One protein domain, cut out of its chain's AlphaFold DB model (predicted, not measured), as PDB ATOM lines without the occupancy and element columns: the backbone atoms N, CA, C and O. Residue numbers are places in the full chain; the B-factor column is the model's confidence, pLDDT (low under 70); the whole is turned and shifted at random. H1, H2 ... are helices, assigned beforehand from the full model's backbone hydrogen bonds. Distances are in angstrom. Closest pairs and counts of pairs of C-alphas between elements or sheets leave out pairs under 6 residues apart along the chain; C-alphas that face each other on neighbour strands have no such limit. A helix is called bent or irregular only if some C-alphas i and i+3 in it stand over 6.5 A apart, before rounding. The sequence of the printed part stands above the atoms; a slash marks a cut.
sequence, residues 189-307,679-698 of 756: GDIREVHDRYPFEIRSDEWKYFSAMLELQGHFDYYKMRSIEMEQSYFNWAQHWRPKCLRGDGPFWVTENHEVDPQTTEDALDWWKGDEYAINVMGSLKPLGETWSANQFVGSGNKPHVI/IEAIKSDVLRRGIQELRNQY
ATOM      1  N   GLY A 189     -41.409   0.511   3.696       87.12
ATOM      2  CA  GLY A 189     -41.444   0.479   5.152       87.12
ATOM      3  C   GLY A 189     -40.494  -0.559   5.741       87.12
ATOM      4  O   GLY A 189     -39.823  -0.247   6.714       87.12
ATOM      5  N   ASP A 190     -40.365  -1.741   5.125       88.62
ATOM      6  CA  ASP A 190     -39.377  -2.748   5.550       88.62
ATOM      7  C   ASP A 190     -37.936  -2.249   5.401       88.62
ATOM      8  O   ASP A 190     -37.069  -2.662   6.174       88.62
ATOM      9  N   ILE A 191     -37.673  -1.413   4.388       89.88
ATOM     10  CA  ILE A 191     -36.357  -0.803   4.167       89.88
ATOM     11  C   ILE A 191     -36.120   0.326   5.173       89.88
ATOM     12  O   ILE A 191     -35.081   0.351   5.828       89.88
ATOM     13  N   ARG A 192     -37.104   1.215   5.367       89.75
ATOM     14  CA  ARG A 192     -37.034   2.290   6.371       89.75
ATOM     15  C   ARG A 192     -36.855   1.747   7.792       89.75
ATOM     16  O   ARG A 192     -36.066   2.298   8.537       89.75
ATOM     17  N   GLU A 193     -37.488   0.622   8.134       92.81
ATOM     18  CA  GLU A 193     -37.296  -0.054   9.429       92.81
ATOM     19  C   GLU A 193     -35.813  -0.364   9.701       92.81
ATOM     20  O   GLU A 193     -35.362  -0.306  10.841       92.81
ATOM     21  N   VAL A 194     -35.044  -0.702   8.660       91.50
ATOM     22  CA  VAL A 194     -33.601  -0.946   8.778       91.50
ATOM     23  C   VAL A 194     -32.826   0.350   8.913       91.50
ATOM     24  O   VAL A 194     -31.940   0.410   9.757       91.50
ATOM     25  N   HIS A 195     -33.183   1.379   8.147       90.31
ATOM     26  CA  HIS A 195     -32.598   2.709   8.311       90.31
ATOM     27  C   HIS A 195     -32.762   3.225   9.752       90.31
ATOM     28  O   HIS A 195     -31.800   3.663  10.367       90.31
ATOM     29  N   ASP A 196     -33.958   3.074  10.327       92.25
ATOM     30  CA  ASP A 196     -34.250   3.497  11.701       92.25
ATOM     31  C   ASP A 196     -33.512   2.640  12.745       92.25
ATOM     32  O   ASP A 196     -33.156   3.118  13.822       92.25
ATOM     33  N   ARG A 197     -33.283   1.354  12.445       94.12
ATOM     34  CA  ARG A 197     -32.575   0.423  13.336       94.12
ATOM     35  C   ARG A 197     -31.064   0.648  13.353       94.12
ATOM     36  O   ARG A 197     -30.441   0.413  14.386       94.12
ATOM     37  N   TYR A 198     -30.490   1.065  12.228       92.62
ATOM     38  CA  TYR A 198     -29.063   1.341  12.069       92.62
ATOM     39  C   TYR A 198     -28.876   2.816  11.683       92.62
ATOM     40  O   TYR A 198     -28.577   3.100  10.523       92.62
ATOM     41  N   PRO A 199     -29.062   3.759  12.628       88.44
ATOM     42  CA  PRO A 199     -29.059   5.196  12.359       88.44
ATOM     43  C   PRO A 199     -27.629   5.748  12.212       88.44
ATOM     44  O   PRO A 199     -27.268   6.740  12.840       88.44
ATOM     45  N   PHE A 200     -26.787   5.071  11.432       91.69
ATOM     46  CA  PHE A 200     -25.453   5.551  11.083       91.69
ATOM     47  C   PHE A 200     -25.538   6.418   9.830       91.69
ATOM     48  O   PHE A 200     -26.392   6.202   8.968       91.69
ATOM     49  N   GLU A 201     -24.634   7.383   9.711       89.38
ATOM     50  CA  GLU A 201     -24.507   8.157   8.483       89.38
ATOM     51  C   GLU A 201     -24.123   7.227   7.319       89.38
ATOM     52  O   GLU A 201     -23.244   6.370   7.438       89.38
ATOM     53  N   ILE A 202     -24.811   7.355   6.180       87.44
ATOM     54  CA  ILE A 202     -24.592   6.480   5.023       87.44
ATOM     55  C   ILE A 202     -23.136   6.638   4.559       87.44
ATOM     56  O   ILE A 202     -22.714   7.734   4.205       87.44
ATOM     57  N   ARG A 203     -22.390   5.524   4.498       87.25
ATOM     58  CA  ARG A 203     -20.934   5.444   4.215       87.25
ATOM     59  C   ARG A 203     -19.995   5.870   5.355       87.25
ATOM     60  O   ARG A 203     -18.785   5.896   5.111       87.25
ATOM     61  N   SER A 204     -20.490   6.111   6.571       93.31
ATOM     62  CA  SER A 204     -19.618   6.173   7.751       93.31
ATOM     63  C   SER A 204     -18.890   4.839   7.960       93.31
ATOM     64  O   SER A 204     -19.273   3.803   7.398       93.31
ATOM     65  N   ASP A 205     -17.825   4.838   8.755       95.06
ATOM     66  CA  ASP A 205     -17.079   3.607   9.020       95.06
ATOM     67  C   ASP A 205     -17.908   2.605   9.837       95.06
ATOM     68  O   ASP A 205     -17.827   1.402   9.585       95.06
ATOM     69  N   GLU A 206     -18.803   3.078  10.709       95.00
ATOM     70  CA  GLU A 206     -19.805   2.248  11.383       95.00
ATOM     71  C   GLU A 206     -20.771   1.629  10.375       95.00
ATOM     72  O   GLU A 206     -21.008   0.421  10.417       95.00
ATOM     73  N   TRP A 207     -21.295   2.419   9.433       92.75
ATOM     74  CA  TRP A 207     -22.191   1.911   8.397       92.75
ATOM     75  C   TRP A 207     -21.518   0.800   7.577       92.75
ATOM     76  O   TRP A 207     -22.098  -0.273   7.398       92.75
ATOM     77  N   LYS A 208     -20.271   1.015   7.132       93.50
ATOM     78  CA  LYS A 208     -19.482   0.006   6.401       93.50
ATOM     79  C   LYS A 208     -19.226  -1.239   7.247       93.50
ATOM     80  O   LYS A 208     -19.413  -2.350   6.756       93.50
ATOM     81  N   TYR A 209     -18.830  -1.061   8.508       94.88
ATOM     82  CA  TYR A 209     -18.574  -2.157   9.439       94.88
ATOM     83  C   TYR A 209     -19.825  -3.019   9.647       94.88
ATOM     84  O   TYR A 209     -19.767  -4.241   9.500       94.88
ATOM     85  N   PHE A 210     -20.975  -2.398   9.926       93.50
ATOM     86  CA  PHE A 210     -22.236  -3.116  10.109       93.50
ATOM     87  C   PHE A 210     -22.719  -3.773   8.815       93.50
ATOM     88  O   PHE A 210     -23.156  -4.921   8.861       93.50
ATOM     89  N   SER A 211     -22.607  -3.099   7.667       91.50
ATOM     90  CA  SER A 211     -22.964  -3.667   6.361       91.50
ATOM     91  C   SER A 211     -22.135  -4.926   6.063       91.50
ATOM     92  O   SER A 211     -22.706  -5.989   5.812       91.50
ATOM     93  N   ALA A 212     -20.808  -4.863   6.237       92.50
ATOM     94  CA  ALA A 212     -19.905  -6.006   6.071       92.50
ATOM     95  C   ALA A 212     -20.180  -7.136   7.080       92.50
ATOM     96  O   ALA A 212     -20.158  -8.317   6.731       92.50
ATOM     97  N   MET A 213     -20.485  -6.794   8.336       94.62
ATOM     98  CA  MET A 213     -20.871  -7.777   9.349       94.62
ATOM     99  C   MET A 213     -22.167  -8.505   8.956       94.62
ATOM    100  O   MET A 213     -22.245  -9.728   9.076       94.62
ATOM    101  N   LEU A 214     -23.188  -7.778   8.489       92.00
ATOM    102  CA  LEU A 214     -24.452  -8.369   8.048       92.00
ATOM    103  C   LEU A 214     -24.269  -9.228   6.793       92.00
ATOM    104  O   LEU A 214     -24.889 -10.289   6.710       92.00
ATOM    105  N   GLU A 215     -23.414  -8.811   5.858       88.44
ATOM    106  CA  GLU A 215     -23.036  -9.604   4.685       88.44
ATOM    107  C   GLU A 215     -22.405 -10.937   5.093       88.44
ATOM    108  O   GLU A 215     -22.891 -11.999   4.696       88.44
ATOM    109  N   LEU A 216     -21.384 -10.890   5.956       88.31
ATOM    110  CA  LEU A 216     -20.683 -12.073   6.459       88.31
ATOM    111  C   LEU A 216     -21.634 -13.036   7.186       88.31
ATOM    112  O   LEU A 216     -21.491 -14.254   7.097       88.31
ATOM    113  N   GLN A 217     -22.626 -12.496   7.895       87.56
ATOM    114  CA  GLN A 217     -23.652 -13.275   8.590       87.56
ATOM    115  C   GLN A 217     -24.780 -13.774   7.673       87.56
ATOM    116  O   GLN A 217     -25.655 -14.509   8.142       87.56
ATOM    117  N   GLY A 218     -24.827 -13.348   6.406       82.12
ATOM    118  CA  GLY A 218     -25.962 -13.601   5.514       82.12
ATOM    119  C   GLY A 218     -27.277 -13.037   6.060       82.12
ATOM    120  O   GLY A 218     -28.344 -13.644   5.927       82.12
ATOM    121  N   HIS A 219     -27.218 -11.905   6.765       86.81
ATOM    122  CA  HIS A 219     -28.388 -11.310   7.389       86.81
ATOM    123  C   HIS A 219     -29.265 -10.599   6.350       86.81
ATOM    124  O   HIS A 219     -28.790  -9.824   5.530       86.81
ATOM    125  N   PHE A 220     -30.584 -10.792   6.429       82.50
ATOM    126  CA  PHE A 220     -31.547 -10.249   5.456       82.50
ATOM    127  C   PHE A 220     -31.614  -8.713   5.424       82.50
ATOM    128  O   PHE A 220     -32.130  -8.139   4.469       82.50
ATOM    129  N   ASP A 221     -31.132  -8.045   6.471       90.50
ATOM    130  CA  ASP A 221     -31.070  -6.582   6.500       90.50
ATOM    131  C   ASP A 221     -29.901  -6.023   5.675       90.50
ATOM    132  O   ASP A 221     -29.963  -4.857   5.298       90.50
ATOM    133  N   TYR A 222     -28.915  -6.850   5.296       90.88
ATOM    134  CA  TYR A 222     -27.814  -6.447   4.412       90.88
ATOM    135  C   TYR A 222     -28.335  -5.858   3.095       90.88
ATOM    136  O   TYR A 222     -28.025  -4.721   2.747       90.88
ATOM    137  N   TYR A 223     -29.227  -6.575   2.405       90.25
ATOM    138  CA  TYR A 223     -29.839  -6.087   1.164       90.25
ATOM    139  C   TYR A 223     -30.556  -4.745   1.345       90.25
ATOM    140  O   TYR A 223     -30.526  -3.876   0.470       90.25
ATOM    141  N   LYS A 224     -31.233  -4.570   2.481       92.44
ATOM    142  CA  LYS A 224     -32.005  -3.361   2.754       92.44
ATOM    143  C   LYS A 224     -31.082  -2.169   3.001       92.44
ATOM    144  O   LYS A 224     -31.353  -1.100   2.466       92.44
ATOM    145  N   MET A 225     -29.971  -2.372   3.718       93.44
ATOM    146  CA  MET A 225     -28.904  -1.373   3.850       93.44
ATOM    147  C   MET A 225     -28.318  -1.012   2.485       93.44
ATOM    148  O   MET A 225     -28.297   0.162   2.132       93.44
ATOM    149  N   ARG A 226     -27.971  -2.002   1.654       91.88
ATOM    150  CA  ARG A 226     -27.497  -1.739   0.283       91.88
ATOM    151  C   ARG A 226     -28.507  -0.973  -0.560       91.88
ATOM    152  O   ARG A 226     -28.134  -0.093  -1.323       91.88
ATOM    153  N   SER A 227     -29.795  -1.274  -0.423       91.06
ATOM    154  CA  SER A 227     -30.845  -0.542  -1.138       91.06
ATOM    155  C   SER A 227     -30.864   0.942  -0.744       91.06
ATOM    156  O   SER A 227     -31.051   1.794  -1.609       91.06
ATOM    157  N   ILE A 228     -30.617   1.258   0.533       92.00
ATOM    158  CA  ILE A 228     -30.476   2.635   1.031       92.00
ATOM    159  C   ILE A 228     -29.213   3.297   0.466       92.00
ATOM    160  O   ILE A 228     -29.296   4.384  -0.106       92.00
ATOM    161  N   GLU A 229     -28.065   2.619   0.562       91.69
ATOM    162  CA  GLU A 229     -26.784   3.095   0.016       91.69
ATOM    163  C   GLU A 229     -26.882   3.428  -1.476       91.69
ATOM    164  O   GLU A 229     -26.330   4.431  -1.937       91.69
ATOM    165  N   MET A 230     -27.583   2.587  -2.241       90.81
ATOM    166  CA  MET A 230     -27.728   2.769  -3.679       90.81
ATOM    167  C   MET A 230     -28.575   3.993  -4.018       90.81
ATOM    168  O   MET A 230     -28.177   4.757  -4.891       90.81
ATOM    169  N   GLU A 231     -29.686   4.240  -3.318       89.25
ATOM    170  CA  GLU A 231     -30.483   5.452  -3.558       89.25
ATOM    171  C   GLU A 231     -29.694   6.729  -3.250       89.25
ATOM    172  O   GLU A 231     -29.740   7.674  -4.041       89.25
ATOM    173  N   GLN A 232     -28.902   6.741  -2.170       89.88
ATOM    174  CA  GLN A 232     -27.997   7.860  -1.888       89.88
ATOM    175  C   GLN A 232     -26.932   8.008  -2.984       89.88
ATOM    176  O   GLN A 232     -26.611   9.117  -3.409       89.88
ATOM    177  N   SER A 233     -26.397   6.889  -3.474       90.62
ATOM    178  CA  SER A 233     -25.398   6.886  -4.546       90.62
ATOM    179  C   SER A 233     -25.963   7.458  -5.847       90.62
ATOM    180  O   SER A 233     -25.299   8.275  -6.479       90.62
ATOM    181  N   TYR A 234     -27.196   7.098  -6.218       90.56
ATOM    182  CA  TYR A 234     -27.858   7.645  -7.405       90.56
ATOM    183  C   TYR A 234     -28.081   9.145  -7.294       90.56
ATOM    184  O   TYR A 234     -27.846   9.868  -8.258       90.56
ATOM    185  N   PHE A 235     -28.492   9.614  -6.117       89.69
ATOM    186  CA  PHE A 235     -28.660  11.034  -5.854       89.69
ATOM    187  C   PHE A 235     -27.331  11.800  -5.970       89.69
ATOM    188  O   PHE A 235     -27.260  12.783  -6.706       89.69
ATOM    189  N   ASN A 236     -26.254  11.304  -5.350       91.12
ATOM    190  CA  ASN A 236     -24.926  11.920  -5.451       91.12
ATOM    191  C   ASN A 236     -24.432  11.965  -6.909       91.12
ATOM    192  O   ASN A 236     -23.832  12.946  -7.344       91.12
ATOM    193  N   TRP A 237     -24.693  10.911  -7.686       91.75
ATOM    194  CA  TRP A 237     -24.322  10.857  -9.102       91.75
ATOM    195  C   TRP A 237     -25.147  11.831  -9.932       91.75
ATOM    196  O   TRP A 237     -24.599  12.518 -10.788       91.75
ATOM    197  N   ALA A 238     -26.443  11.943  -9.654       89.62
ATOM    198  CA  ALA A 238     -27.288  12.930 -10.301       89.62
ATOM    199  C   ALA A 238     -26.802  14.359 -10.005       89.62
ATOM    200  O   ALA A 238     -26.676  15.148 -10.936       89.62
ATOM    201  N   GLN A 239     -26.442  14.675  -8.755       90.81
ATOM    202  CA  GLN A 239     -25.849  15.968  -8.390       90.81
ATOM    203  C   GLN A 239     -24.521  16.239  -9.105       90.81
ATOM    204  O   GLN A 239     -24.280  17.369  -9.519       90.81
ATOM    205  N   HIS A 240     -23.679  15.214  -9.274       92.56
ATOM    206  CA  HIS A 240     -22.401  15.341  -9.971       92.56
ATOM    207  C   HIS A 240     -22.568  15.580 -11.479       92.56
ATOM    208  O   HIS A 240     -21.925  16.465 -12.039       92.56
ATOM    209  N   TRP A 241     -23.422  14.794 -12.141       92.44
ATOM    210  CA  TRP A 241     -23.549  14.803 -13.602       92.44
ATOM    211  C   TRP A 241     -24.472  15.894 -14.132       92.44
ATOM    212  O   TRP A 241     -24.231  16.424 -15.210       92.44
ATOM    213  N   ARG A 242     -25.501  16.279 -13.375       91.31
ATOM    214  CA  ARG A 242     -26.447  17.328 -13.772       91.31
ATOM    215  C   ARG A 242     -25.782  18.641 -14.228       91.31
ATOM    216  O   ARG A 242     -26.121  19.087 -15.313       91.31
ATOM    217  N   PRO A 243     -24.847  19.271 -13.484       90.94
ATOM    218  CA  PRO A 243     -24.195  20.506 -13.939       90.94
ATOM    219  C   PRO A 243     -23.225  20.306 -15.116       90.94
ATOM    220  O   PRO A 243     -22.803  21.288 -15.714       90.94
ATOM    221  N   LYS A 244     -22.854  19.058 -15.428       92.88
ATOM    222  CA  LYS A 244     -21.943  18.697 -16.524       92.88
ATOM    223  C   LYS A 244     -22.671  18.392 -17.841       92.88
ATOM    224  O   LYS A 244     -22.061  18.482 -18.905       92.88
ATOM    225  N   CYS A 245     -23.953  18.033 -17.766       88.12
ATOM    226  CA  CYS A 245     -24.850  17.883 -18.908       88.12
ATOM    227  C   CYS A 245     -25.543  19.228 -19.164       88.12
ATOM    228  O   CYS A 245     -26.508  19.553 -18.476       88.12
ATOM    229  N   LEU A 246     -25.045  20.038 -20.099       79.25
ATOM    230  CA  LEU A 246     -25.605  21.367 -20.366       79.25
ATOM    231  C   LEU A 246     -26.622  21.326 -21.515       79.25
ATOM    232  O   LEU A 246     -26.644  20.385 -22.305       79.25
ATOM    233  N   ARG A 247     -27.516  22.322 -21.544       70.81
ATOM    234  CA  ARG A 247     -28.483  22.557 -22.627       70.81
ATOM    235  C   ARG A 247     -28.709  24.054 -22.843       70.81
ATOM    236  O   ARG A 247     -29.206  24.730 -21.942       70.81
ATOM    237  N   GLY A 248     -28.439  24.526 -24.057       62.94
ATOM    238  CA  GLY A 248     -28.627  25.912 -24.480       62.94
ATOM    239  C   GLY A 248     -30.089  26.255 -24.755       62.94
ATOM    240  O   GLY A 248     -30.527  27.367 -24.474       62.94
ATOM    241  N   ASP A 249     -30.874  25.269 -25.194       64.31
ATOM    242  CA  ASP A 249     -32.248  25.453 -25.682       64.31
ATOM    243  C   ASP A 249     -33.339  25.205 -24.614       64.31
ATOM    244  O   ASP A 249     -34.501  24.941 -24.928       64.31
ATOM    245  N   GLY A 250     -32.993  25.247 -23.323       63.47
ATOM    246  CA  GLY A 250     -33.925  24.898 -22.245       63.47
ATOM    247  C   GLY A 250     -34.197  23.382 -22.145       63.47
ATOM    248  O   GLY A 250     -33.398  22.578 -22.626       63.47
ATOM    249  N   PRO A 251     -35.282  22.940 -21.473       61.09
ATOM    250  CA  PRO A 251     -35.503  21.522 -21.171       61.09
ATOM    251  C   PRO A 251     -35.703  20.657 -22.429       61.09
ATOM    252  O   PRO A 251     -36.410  21.067 -23.348       61.09
ATOM    253  N   PHE A 252     -35.152  19.435 -22.435       57.09
ATOM    254  CA  PHE A 252     -35.108  18.490 -23.572       57.09
ATOM    255  C   PHE A 252     -36.388  18.362 -24.381       57.09
ATOM    256  O   PHE A 252     -36.377  18.318 -25.606       57.09
ATOM    257  N   TRP A 253     -37.509  18.329 -23.687       58.62
ATOM    258  CA  TRP A 253     -38.791  18.057 -24.300       58.62
ATOM    259  C   TRP A 253     -39.476  19.266 -24.929       58.62
ATOM    260  O   TRP A 253     -40.505  19.092 -25.571       58.62
ATOM    261  N   VAL A 254     -38.981  20.480 -24.688       55.59
ATOM    262  CA  VAL A 254     -39.606  21.707 -25.205       55.59
ATOM    263  C   VAL A 254     -39.217  21.946 -26.662       55.59
ATOM    264  O   VAL A 254     -40.004  22.531 -27.399       55.59
ATOM    265  N   THR A 255     -38.040  21.486 -27.084       57.56
ATOM    266  CA  THR A 255     -37.484  21.833 -28.398       57.56
ATOM    267  C   THR A 255     -37.399  20.674 -29.382       57.56
ATOM    268  O   THR A 255     -37.059  20.917 -30.531       57.56
ATOM    269  N   GLU A 256     -37.675  19.432 -28.949       60.03
ATOM    270  CA  GLU A 256     -37.414  18.192 -29.719       60.03
ATOM    271  C   GLU A 256     -35.975  18.112 -30.279       60.03
ATOM    272  O   GLU A 256     -35.663  17.270 -31.117       60.03
ATOM    273  N   ASN A 257     -35.074  18.970 -29.784       66.62
ATOM    274  CA  ASN A 257     -33.690  19.014 -30.208       66.62
ATOM    275  C   ASN A 257     -32.924  17.888 -29.503       66.62
ATOM    276  O   ASN A 257     -32.723  17.919 -28.279       66.62
ATOM    277  N   HIS A 258     -32.552  16.889 -30.302       71.62
ATOM    278  CA  HIS A 258     -31.752  15.742 -29.892       71.62
ATOM    279  C   HIS A 258     -30.259  16.066 -29.801       71.62
ATOM    280  O   HIS A 258     -29.543  15.336 -29.119       71.62
ATOM    281  N   GLU A 259     -29.804  17.172 -30.399       79.94
ATOM    282  CA  GLU A 259     -28.400  17.568 -30.362       79.94
ATOM    283  C   GLU A 259     -27.939  17.807 -28.920       79.94
ATOM    284  O   GLU A 259     -28.604  18.469 -28.113       79.94
ATOM    285  N   VAL A 260     -26.786  17.228 -28.588       79.06
ATOM    286  CA  VAL A 260     -26.117  17.477 -27.314       79.06
ATOM    287  C   VAL A 260     -25.491  18.862 -27.369       79.06
ATOM    288  O   VAL A 260     -24.791  19.194 -28.323       79.06
ATOM    289  N   ASP A 261     -25.719  19.664 -26.329       80.69
ATOM    290  CA  ASP A 261     -25.120  20.990 -26.225       80.69
ATOM    291  C   ASP A 261     -23.589  20.895 -26.320       80.69
ATOM    292  O   ASP A 261     -22.997  20.146 -25.531       80.69
ATOM    293  N   PRO A 262     -22.940  21.667 -27.210       83.62
ATOM    294  CA  PRO A 262     -21.484  21.735 -27.303       83.62
ATOM    295  C   PRO A 262     -20.773  22.085 -25.986       83.62
ATOM    296  O   PRO A 262     -19.588  21.803 -25.840       83.62
ATOM    297  N   GLN A 263     -21.468  22.705 -25.027       85.38
ATOM    298  CA  GLN A 263     -20.946  23.017 -23.696       85.38
ATOM    299  C   GLN A 263     -20.975  21.818 -22.733       85.38
ATOM    300  O   GLN A 263     -20.387  21.891 -21.652       85.38
ATOM    301  N   THR A 264     -21.643  20.714 -23.086       88.94
ATOM    302  CA  THR A 264     -21.597  19.470 -22.303       88.94
ATOM    303  C   THR A 264     -20.150  19.017 -22.158       88.94
ATOM    304  O   THR A 264     -19.423  18.883 -23.137       88.94
ATOM    305  N   THR A 265     -19.724  18.772 -20.919       93.06
ATOM    306  CA  THR A 265     -18.324  18.425 -20.646       93.06
ATOM    307  C   THR A 265     -17.956  17.078 -21.271       93.06
ATOM    308  O   THR A 265     -18.782  16.161 -21.284       93.06
ATOM    309  N   GLU A 266     -16.699  16.923 -21.686       93.62
ATOM    310  CA  GLU A 266     -16.170  15.665 -22.227       93.62
ATOM    311  C   GLU A 266     -16.359  14.485 -21.256       93.62
ATOM    312  O   GLU A 266     -16.810  13.420 -21.670       93.62
ATOM    313  N   ASP A 267     -16.165  14.705 -19.949       93.69
ATOM    314  CA  ASP A 267     -16.441  13.706 -18.905       93.69
ATOM    315  C   ASP A 267     -17.876  13.158 -18.969       93.69
ATOM    316  O   ASP A 267     -18.106  11.974 -18.738       93.69
ATOM    317  N   ALA A 268     -18.864  14.026 -19.214       91.62
ATOM    318  CA  ALA A 268     -20.267  13.624 -19.276       91.62
ATOM    319  C   ALA A 268     -20.569  12.867 -20.572       91.62
ATOM    320  O   ALA A 268     -21.325  11.894 -20.537       91.62
ATOM    321  N   LEU A 269     -19.958  13.281 -21.688       91.31
ATOM    322  CA  LEU A 269     -20.032  12.562 -22.959       91.31
ATOM    323  C   LEU A 269     -19.453  11.149 -22.823       91.31
ATOM    324  O   LEU A 269     -20.116  10.190 -23.216       91.31
ATOM    325  N   ASP A 270     -18.275  11.008 -22.211       92.81
ATOM    326  CA  ASP A 270     -17.644   9.708 -21.957       92.81
ATOM    327  C   ASP A 270     -18.477   8.862 -20.985       92.81
ATOM    328  O   ASP A 270     -18.818   7.705 -21.264       92.81
ATOM    329  N   TRP A 271     -18.913   9.463 -19.875       91.44
ATOM    330  CA  TRP A 271     -19.724   8.780 -18.877       91.44
ATOM    331  C   TRP A 271     -21.021   8.228 -19.465       91.44
ATOM    332  O   TRP A 271     -21.349   7.062 -19.247       91.44
ATOM    333  N   TRP A 272     -21.759   9.017 -20.239       90.44
ATOM    334  CA  TRP A 272     -22.985   8.557 -20.891       90.44
ATOM    335  C   TRP A 272     -22.727   7.835 -22.218       90.44
ATOM    336  O   TRP A 272     -23.684   7.390 -22.843       90.44
ATOM    337  N   LYS A 273     -21.464   7.668 -22.637       90.88
ATOM    338  CA  LYS A 273     -21.064   7.061 -23.920       90.88
ATOM    339  C   LYS A 273     -21.777   7.691 -25.120       90.88
ATOM    340  O   LYS A 273     -22.170   6.989 -26.050       90.88
ATOM    341  N   GLY A 274     -21.994   9.002 -25.059       84.38
ATOM    342  CA  GLY A 274     -22.750   9.742 -26.066       84.38
ATOM    343  C   GLY A 274     -24.244   9.400 -26.133       84.38
ATOM    344  O   GLY A 274     -24.864   9.676 -27.153       84.38
ATOM    345  N   ASP A 275     -24.847   8.797 -25.095       86.44
ATOM    346  CA  ASP A 275     -26.305   8.633 -25.013       86.44
ATOM    347  C   ASP A 275     -26.971  10.011 -24.861       86.44
ATOM    348  O   ASP A 275     -27.157  10.530 -23.755       86.44
ATOM    349  N   GLU A 276     -27.306  10.606 -26.006       86.00
ATOM    350  CA  GLU A 276     -27.901  11.938 -26.118       86.00
ATOM    351  C   GLU A 276     -29.165  12.057 -25.265       86.00
ATOM    352  O   GLU A 276     -29.379  13.064 -24.593       86.00
ATOM    353  N   TYR A 277     -29.993  11.007 -25.230       82.44
ATOM    354  CA  TYR A 277     -31.223  10.997 -24.447       82.44
ATOM    355  C   TYR A 277     -30.925  11.078 -22.948       82.44
ATOM    356  O   TYR A 277     -31.550  11.869 -22.235       82.44
ATOM    357  N   ALA A 278     -29.951  10.309 -22.460       85.19
ATOM    358  CA  ALA A 278     -29.571  10.349 -21.056       85.19
ATOM    359  C   ALA A 278     -28.951  11.694 -20.653       85.19
ATOM    360  O   ALA A 278     -29.340  12.267 -19.631       85.19
ATOM    361  N   ILE A 279     -28.048  12.230 -21.479       88.81
ATOM    362  CA  ILE A 279     -27.431  13.548 -21.274       88.81
ATOM    363  C   ILE A 279     -28.515  14.621 -21.186       88.81
ATOM    364  O   ILE A 279     -28.556  15.398 -20.229       88.81
ATOM    365  N   ASN A 280     -29.446  14.604 -22.135       83.88
ATOM    366  CA  ASN A 280     -30.527  15.568 -22.215       83.88
ATOM    367  C   ASN A 280     -31.495  15.483 -21.026       83.88
ATOM    368  O   ASN A 280     -31.908  16.519 -20.494       83.88
ATOM    369  N   VAL A 281     -31.829  14.275 -20.557       83.75
ATOM    370  CA  VAL A 281     -32.608  14.084 -19.323       83.75
ATOM    371  C   VAL A 281     -31.883  14.706 -18.131       83.75
ATOM    372  O   VAL A 281     -32.486  15.476 -17.384       83.75
ATOM    373  N   MET A 282     -30.593  14.410 -17.966       88.50
ATOM    374  CA  MET A 282     -29.817  14.880 -16.818       88.50
ATOM    375  C   MET A 282     -29.621  16.396 -16.813       88.50
ATOM    376  O   MET A 282     -29.770  17.015 -15.758       88.50
ATOM    377  N   GLY A 283     -29.356  17.000 -17.973       86.94
ATOM    378  CA  GLY A 283     -29.207  18.451 -18.100       86.94
ATOM    379  C   GLY A 283     -30.508  19.228 -17.909       86.94
ATOM    380  O   GLY A 283     -30.494  20.395 -17.525       86.94
ATOM    381  N   SER A 284     -31.654  18.567 -18.092       84.75
ATOM    382  CA  SER A 284     -32.972  19.184 -17.902       84.75
ATOM    383  C   SER A 284     -33.445  19.205 -16.444       84.75
ATOM    384  O   SER A 284     -34.472  19.815 -16.141       84.75
ATOM    385  N   LEU A 285     -32.745  18.529 -15.529       84.62
ATOM    386  CA  LEU A 285     -33.111  18.503 -14.114       84.62
ATOM    387  C   LEU A 285     -32.873  19.878 -13.469       84.62
ATOM    388  O   LEU A 285     -31.803  20.485 -13.616       84.62
ATOM    389  N   LYS A 286     -33.837  20.360 -12.672       85.12
ATOM    390  CA  LYS A 286     -33.602  21.501 -11.767       85.12
ATOM    391  C   LYS A 286     -32.511  21.152 -10.744       85.12
ATOM    392  O   LYS A 286     -32.257  19.964 -10.522       85.12
ATOM    393  N   PRO A 287     -31.857  22.152 -10.115       84.81
ATOM    394  CA  PRO A 287     -30.931  21.886  -9.022       84.81
ATOM    395  C   PRO A 287     -31.601  20.974  -7.991       84.81
ATOM    396  O   PRO A 287     -32.703  21.265  -7.523       84.81
ATOM    397  N   LEU A 288     -30.967  19.840  -7.703       82.56
ATOM    398  CA  LEU A 288     -31.488  18.874  -6.747       82.56
ATOM    399  C   LEU A 288     -31.225  19.418  -5.337       82.56
ATOM    400  O   LEU A 288     -30.099  19.822  -5.049       82.56
ATOM    401  N   GLY A 289     -32.263  19.456  -4.493       79.38
ATOM    402  CA  GLY A 289     -32.151  19.831  -3.076       79.38
ATOM    403  C   GLY A 289     -31.412  18.764  -2.262       79.38
ATOM    404  O   GLY A 289     -30.622  18.020  -2.821       79.38
ATOM    405  N   GLU A 290     -31.685  18.639  -0.961       70.75
ATOM    406  CA  GLU A 290     -31.029  17.639  -0.089       70.75
ATOM    407  C   GLU A 290     -31.377  16.182  -0.437       70.75
ATOM    408  O   GLU A 290     -30.606  15.272  -0.143       70.75
ATOM    409  N   THR A 291     -32.533  15.939  -1.064       68.81
ATOM    410  CA  THR A 291     -32.962  14.602  -1.494       68.81
ATOM    411  C   THR A 291     -33.691  14.646  -2.833       68.81
ATOM    412  O   THR A 291     -34.198  15.683  -3.265       68.81
ATOM    413  N   TRP A 292     -33.754  13.492  -3.501       74.19
ATOM    414  CA  TRP A 292     -34.503  13.333  -4.744       74.19
ATOM    415  C   TRP A 292     -36.008  13.200  -4.464       74.19
ATOM    416  O   TRP A 292     -36.395  12.306  -3.710       74.19
ATOM    417  N   SER A 293     -36.885  13.989  -5.101       73.69
ATOM    418  CA  SER A 293     -38.340  13.759  -4.972       73.69
ATOM    419  C   SER A 293     -38.755  12.407  -5.581       73.69
ATOM    420  O   SER A 293     -39.709  11.769  -5.133       73.69
ATOM    421  N   ALA A 294     -37.986  11.931  -6.565       75.56
ATOM    422  CA  ALA A 294     -38.085  10.614  -7.186       75.56
ATOM    423  C   ALA A 294     -37.478   9.458  -6.363       75.56
ATOM    424  O   ALA A 294     -37.487   8.311  -6.826       75.56
ATOM    425  N   ASN A 295     -36.964   9.721  -5.156       82.00
ATOM    426  CA  ASN A 295     -36.442   8.679  -4.276       82.00
ATOM    427  C   ASN A 295     -37.546   7.642  -3.998       82.00
ATOM    428  O   ASN A 295     -38.670   7.977  -3.606       82.00
ATOM    429  N   GLN A 296     -37.250   6.355  -4.214       83.00
ATOM    430  CA  GLN A 296     -38.274   5.314  -4.057       83.00
ATOM    431  C   GLN A 296     -38.822   5.209  -2.638       83.00
ATOM    432  O   GLN A 296     -39.964   4.767  -2.472       83.00
ATOM    433  N   PHE A 297     -38.033   5.636  -1.650       84.69
ATOM    434  CA  PHE A 297     -38.407   5.689  -0.254       84.69
ATOM    435  C   PHE A 297     -39.244   6.910   0.092       84.69
ATOM    436  O   PHE A 297     -39.514   7.085   1.269       84.69
ATOM    437  N   VAL A 298     -39.681   7.745  -0.851       79.94
ATOM    438  CA  VAL A 298     -40.670   8.805  -0.600       79.94
ATOM    439  C   VAL A 298     -42.088   8.229  -0.723       79.94
ATOM    440  O   VAL A 298     -42.385   7.399  -1.586       79.94
ATOM    441  N   GLY A 299     -42.987   8.656   0.171       78.62
ATOM    442  CA  GLY A 299     -44.395   8.245   0.189       78.62
ATOM    443  C   GLY A 299     -44.738   7.162   1.220       78.62
ATOM    444  O   GLY A 299     -44.160   7.097   2.307       78.62
ATOM    445  N   SER A 300     -45.743   6.338   0.910       77.75
ATOM    446  CA  SER A 300     -46.268   5.317   1.827       77.75
ATOM    447  C   SER A 300     -45.264   4.189   2.063       77.75
ATOM    448  O   SER A 300     -44.770   3.589   1.112       77.75
ATOM    449  N   GLY A 301     -45.050   3.815   3.329       78.56
ATOM    450  CA  GLY A 301     -44.232   2.651   3.684       78.56
ATOM    451  C   GLY A 301     -44.757   1.332   3.102       78.56
ATOM    452  O   GLY A 301     -43.990   0.407   2.903       78.56
ATOM    453  N   ASN A 302     -46.037   1.236   2.736       75.94
ATOM    454  CA  ASN A 302     -46.594   0.008   2.149       75.94
ATOM    455  C   ASN A 302     -46.330  -0.127   0.641       75.94
ATOM    456  O   ASN A 302     -46.745  -1.116   0.032       75.94
ATOM    457  N   LYS A 303     -45.701   0.874   0.015       78.62
ATOM    458  CA  LYS A 303     -45.319   0.821  -1.397       78.62
ATOM    459  C   LYS A 303     -44.328  -0.336  -1.607       78.62
ATOM    460  O   LYS A 303     -43.385  -0.445  -0.823       78.62
ATOM    461  N   PRO A 304     -44.507  -1.194  -2.629       80.12
ATOM    462  CA  PRO A 304     -43.515  -2.209  -2.969       80.12
ATOM    463  C   PRO A 304     -42.160  -1.565  -3.276       80.12
ATOM    464  O   PRO A 304     -42.082  -0.615  -4.056       80.12
ATOM    465  N   HIS A 305     -41.104  -2.085  -2.661       85.94
ATOM    466  CA  HIS A 305     -39.732  -1.744  -3.002       85.94
ATOM    467  C   HIS A 305     -39.365  -2.402  -4.332       85.94
ATOM    468  O   HIS A 305     -39.680  -3.575  -4.559       85.94
ATOM    469  N   VAL A 306     -38.670  -1.666  -5.195       85.12
ATOM    470  CA  VAL A 306     -38.226  -2.173  -6.493       85.12
ATOM    471  C   VAL A 306     -36.718  -2.323  -6.449       85.12
ATOM    472  O   VAL A 306     -36.002  -1.348  -6.233       85.12
ATOM    473  N   ILE A 307     -36.237  -3.546  -6.671       88.44
ATOM    474  CA  ILE A 307     -34.804  -3.801  -6.796       88.44
ATOM    475  C   ILE A 307     -34.224  -2.961  -7.938       88.44
ATOM    476  O   ILE A 307     -34.812  -2.860  -9.020       88.44
ATOM    477  N   ILE A 679     -21.900  -1.376 -13.904       91.88
ATOM    478  CA  ILE A 679     -21.772   0.090 -13.994       91.88
ATOM    479  C   ILE A 679     -22.816   0.684 -14.956       91.88
ATOM    480  O   ILE A 679     -23.466   1.676 -14.625       91.88
ATOM    481  N   GLU A 680     -23.051   0.065 -16.115       94.56
ATOM    482  CA  GLU A 680     -24.113   0.499 -17.044       94.56
ATOM    483  C   GLU A 680     -25.523   0.359 -16.451       94.56
ATOM    484  O   GLU A 680     -26.414   1.169 -16.720       94.56
ATOM    485  N   ALA A 681     -25.733  -0.637 -15.591       94.62
ATOM    486  CA  ALA A 681     -26.975  -0.788 -14.851       94.62
ATOM    487  C   ALA A 681     -27.184   0.364 -13.848       94.62
ATOM    488  O   ALA A 681     -28.315   0.828 -13.698       94.62
ATOM    489  N   ILE A 682     -26.114   0.895 -13.236       92.81
ATOM    490  CA  ILE A 682     -26.193   2.112 -12.405       92.81
ATOM    491  C   ILE A 682     -26.615   3.313 -13.253       92.81
ATOM    492  O   ILE A 682     -27.537   4.028 -12.868       92.81
ATOM    493  N   LYS A 683     -25.987   3.524 -14.418       92.12
ATOM    494  CA  LYS A 683     -26.359   4.615 -15.341       92.12
ATOM    495  C   LYS A 683     -27.834   4.539 -15.721       92.12
ATOM    496  O   LYS A 683     -28.550   5.534 -15.660       92.12
ATOM    497  N   SER A 684     -28.298   3.328 -16.022       90.50
ATOM    498  CA  SER A 684     -29.697   3.030 -16.314       90.50
ATOM    499  C   SER A 684     -30.636   3.378 -15.150       90.50
ATOM    500  O   SER A 684     -31.696   3.960 -15.378       90.50
ATOM    501  N   ASP A 685     -30.267   3.066 -13.903       90.25
ATOM    502  CA  ASP A 685     -31.046   3.448 -12.719       90.25
ATOM    503  C   ASP A 685     -31.055   4.966 -12.480       90.25
ATOM    504  O   ASP A 685     -32.115   5.519 -12.181       90.25
ATOM    505  N   VAL A 686     -29.918   5.650 -12.652       90.56
ATOM    506  CA  VAL A 686     -29.822   7.117 -12.536       90.56
ATOM    507  C   VAL A 686     -30.705   7.795 -13.582       90.56
ATOM    508  O   VAL A 686     -31.513   8.650 -13.228       90.56
ATOM    509  N   LEU A 687     -30.629   7.367 -14.844       87.19
ATOM    510  CA  LEU A 687     -31.485   7.858 -15.926       87.19
ATOM    511  C   LEU A 687     -32.970   7.673 -15.590       87.19
ATOM    512  O   LEU A 687     -33.765   8.607 -15.672       87.19
ATOM    513  N   ARG A 688     -33.348   6.467 -15.165       84.38
ATOM    514  CA  ARG A 688     -34.724   6.108 -14.799       84.38
ATOM    515  C   ARG A 688     -35.276   6.985 -13.677       84.38
ATOM    516  O   ARG A 688     -36.417   7.440 -13.752       84.38
ATOM    517  N   ARG A 689     -34.456   7.271 -12.666       85.00
ATOM    518  CA  ARG A 689     -34.785   8.201 -11.581       85.00
ATOM    519  C   ARG A 689     -34.849   9.654 -12.060       85.00
ATOM    520  O   ARG A 689     -35.762  10.370 -11.658       85.00
ATOM    521  N   GLY A 690     -33.956  10.065 -12.959       85.19
ATOM    522  CA  GLY A 690     -33.975  11.374 -13.616       85.19
ATOM    523  C   GLY A 690     -35.280  11.624 -14.360       85.19
ATOM    524  O   GLY A 690     -35.944  12.626 -14.113       85.19
ATOM    525  N   ILE A 691     -35.721  10.668 -15.178       79.62
ATOM    526  CA  ILE A 691     -37.017  10.735 -15.871       79.62
ATOM    527  C   ILE A 691     -38.162  10.908 -14.866       79.62
ATOM    528  O   ILE A 691     -39.061  11.725 -15.069       79.62
ATOM    529  N   GLN A 692     -38.146  10.146 -13.771       78.06
ATOM    530  CA  GLN A 692     -39.176  10.246 -12.740       78.06
ATOM    531  C   GLN A 692     -39.166  11.611 -12.037       78.06
ATOM    532  O   GLN A 692     -40.226  12.167 -11.759       78.06
ATOM    533  N   GLU A 693     -37.992  12.168 -11.772       83.12
ATOM    534  CA  GLU A 693     -37.865  13.486 -11.160       83.12
ATOM    535  C   GLU A 693     -38.374  14.591 -12.071       83.12
ATOM    536  O   GLU A 693     -39.115  15.454 -11.612       83.12
ATOM    537  N   LEU A 694     -38.047  14.542 -13.363       77.62
ATOM    538  CA  LEU A 694     -38.591  15.484 -14.338       77.62
ATOM    539  C   LEU A 694     -40.122  15.449 -14.334       77.62
ATOM    540  O   LEU A 694     -40.766  16.494 -14.298       77.62
ATOM    541  N   ARG A 695     -40.722  14.254 -14.272       74.38
ATOM    542  CA  ARG A 695     -42.183  14.111 -14.157       74.38
ATOM    543  C   ARG A 695     -42.738  14.761 -12.886       74.38
ATOM    544  O   ARG A 695     -43.799  15.373 -12.944       74.38
ATOM    545  N   ASN A 696     -42.033  14.654 -11.761       76.12
ATOM    546  CA  ASN A 696     -42.445  15.286 -10.505       76.12
ATOM    547  C   ASN A 696     -42.269  16.815 -10.527       76.12
ATOM    548  O   ASN A 696     -43.093  17.534  -9.968       76.12
ATOM    549  N   GLN A 697     -41.202  17.318 -11.154       76.62
ATOM    550  CA  GLN A 697     -40.864  18.748 -11.202       76.62
ATOM    551  C   GLN A 697     -41.737  19.554 -12.172       76.62
ATOM    552  O   GLN A 697     -41.831  20.779 -12.032       76.62
ATOM    553  N   TYR A 698     -42.343  18.880 -13.151       70.94
ATOM    554  CA  TYR A 698     -43.151  19.475 -14.214       70.94
ATOM    555  C   TYR A 698     -44.485  18.712 -14.374       70.94
ATOM    556  O   TYR A 698     -44.696  18.034 -15.386       70.94
TER     557      TYR A 698
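AT A GLANCE: This is residues 189 to 307 and 679 to 698 of the 756 residues of an uncharacterized protein of Trichoderma arundinaceum (UniProt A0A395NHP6). One long helix, H3, makes the spine of an elongated, all-helix shape, with H1 and H2 packed on its first end and H5 and H6 on its last end, while H7 crosses its second half. Short H4 lies beyond H6 at the far end of the long axis, and residues 284 to 307, with no named element, run back from H6 toward the H1 end. The printed part has 139 residues with seven named helices, H1 to H7 in order along the chain, which hold 82 of these residues, and no named strand. The whole is only just compact, close to loose, with a radius of gyration of the C-alphas of 17.0 A and spans of 50 by 30 by 22 A.

IN THESE COORDINATES: Find C-alpha 189 at (-41.444, 0.479, 5.152); there H1, residues 189 to 197, begins, and it runs 12.1 A from first to last C-alpha. Go on to Asp 205, where H2, residues 205 to 216, begins; it is 16.3 A long. Next find C-alpha 221 at (-31.070, -6.582, 6.500); from there H3, residues 221 to 244, the longest helix with 24 residues, runs 35.4 A to C-alpha 244 at (-21.943, 18.697, -16.524). H3 is irregular, but only just: its C-alphas 240 and 243 are 6.8 A apart. After it come H4, residues 252 to 255, 6.3 A; H5, residues 266 to 271, 8.4 A; and H6, residues 276 to 283, 10.4 A. Beyond the cut, H7, residues 679 to 697, runs 26.8 A and ends with C-alpha 697 at (-40.864, 18.748, -11.202).

HOW THE PARTS SIT: Begin with H3, the hub, which touches five other helices; the packing is mostly crossed, with one of the six pairs that touch at a shallow tilt. Look first at residues 221 to 228 of H3, which touch H1; the closest C-alphas are those of Ile 191 and Lys 224, 5.2 A apart, and the lines are about perpendicular at 86 degrees. Residues 211 to 215 of H2 touch residues 221 to 226 of H3, closest at the C-alphas of Leu 214 and Tyr 222, 5.3 A, at a steep tilt of 49 degrees, opposite ways. H1 and H2 are apart. Further on, residues 234 to 238 of H3 touch residues 682 to 690 of H7, closest at the C-alphas of Tyr 234 and Val 686, 5.5 A; they are about perpendicular at 72 degrees, only just beyond steep. Residues 238 to 244 of H3 touch H6, closest at the C-alphas of Arg 242 and Met 282, 5.2 A, about perpendicular at 89 degrees. H5 and H3 only just touch, with 3 pairs of C-alphas within 8 A, the closest being Lys 244 and Ala 268 at 6.0 A, at a shallow tilt of 25 degrees, opposite ways. H6 touches residues 687 to 694 of H7, closest at the C-alphas of Ala 278 and Leu 687, 6.0 A, at a steep tilt of 56 degrees, the same way. H4 touches no helix; it is close to H6 but not clearly touching, with the C-alphas of Phe 252 and Asn 280 5.6 A apart. In H2, H5, H6 and H7 every O i to N i+4 pair is within hydrogen-bond range, against 4 of 5 in H1 and 18 of 20 in H3, while H4 is too short for such a pair.

THE WHOLE: The two C-alphas farthest apart, those of Gln 217 and Thr 255, are 52.8 A from each other. Residues 308 to 678 are not printed, and C-alphas 307 and 679 stand 15.4 A apart across the cut. Of the links that are printed whole, H2 to H3 and H5 to H6 are tight, the other three are short, and none is long. The mean pLDDT of the printed part is 84.9, and residues 248 to 257 and residue 291 are under 70.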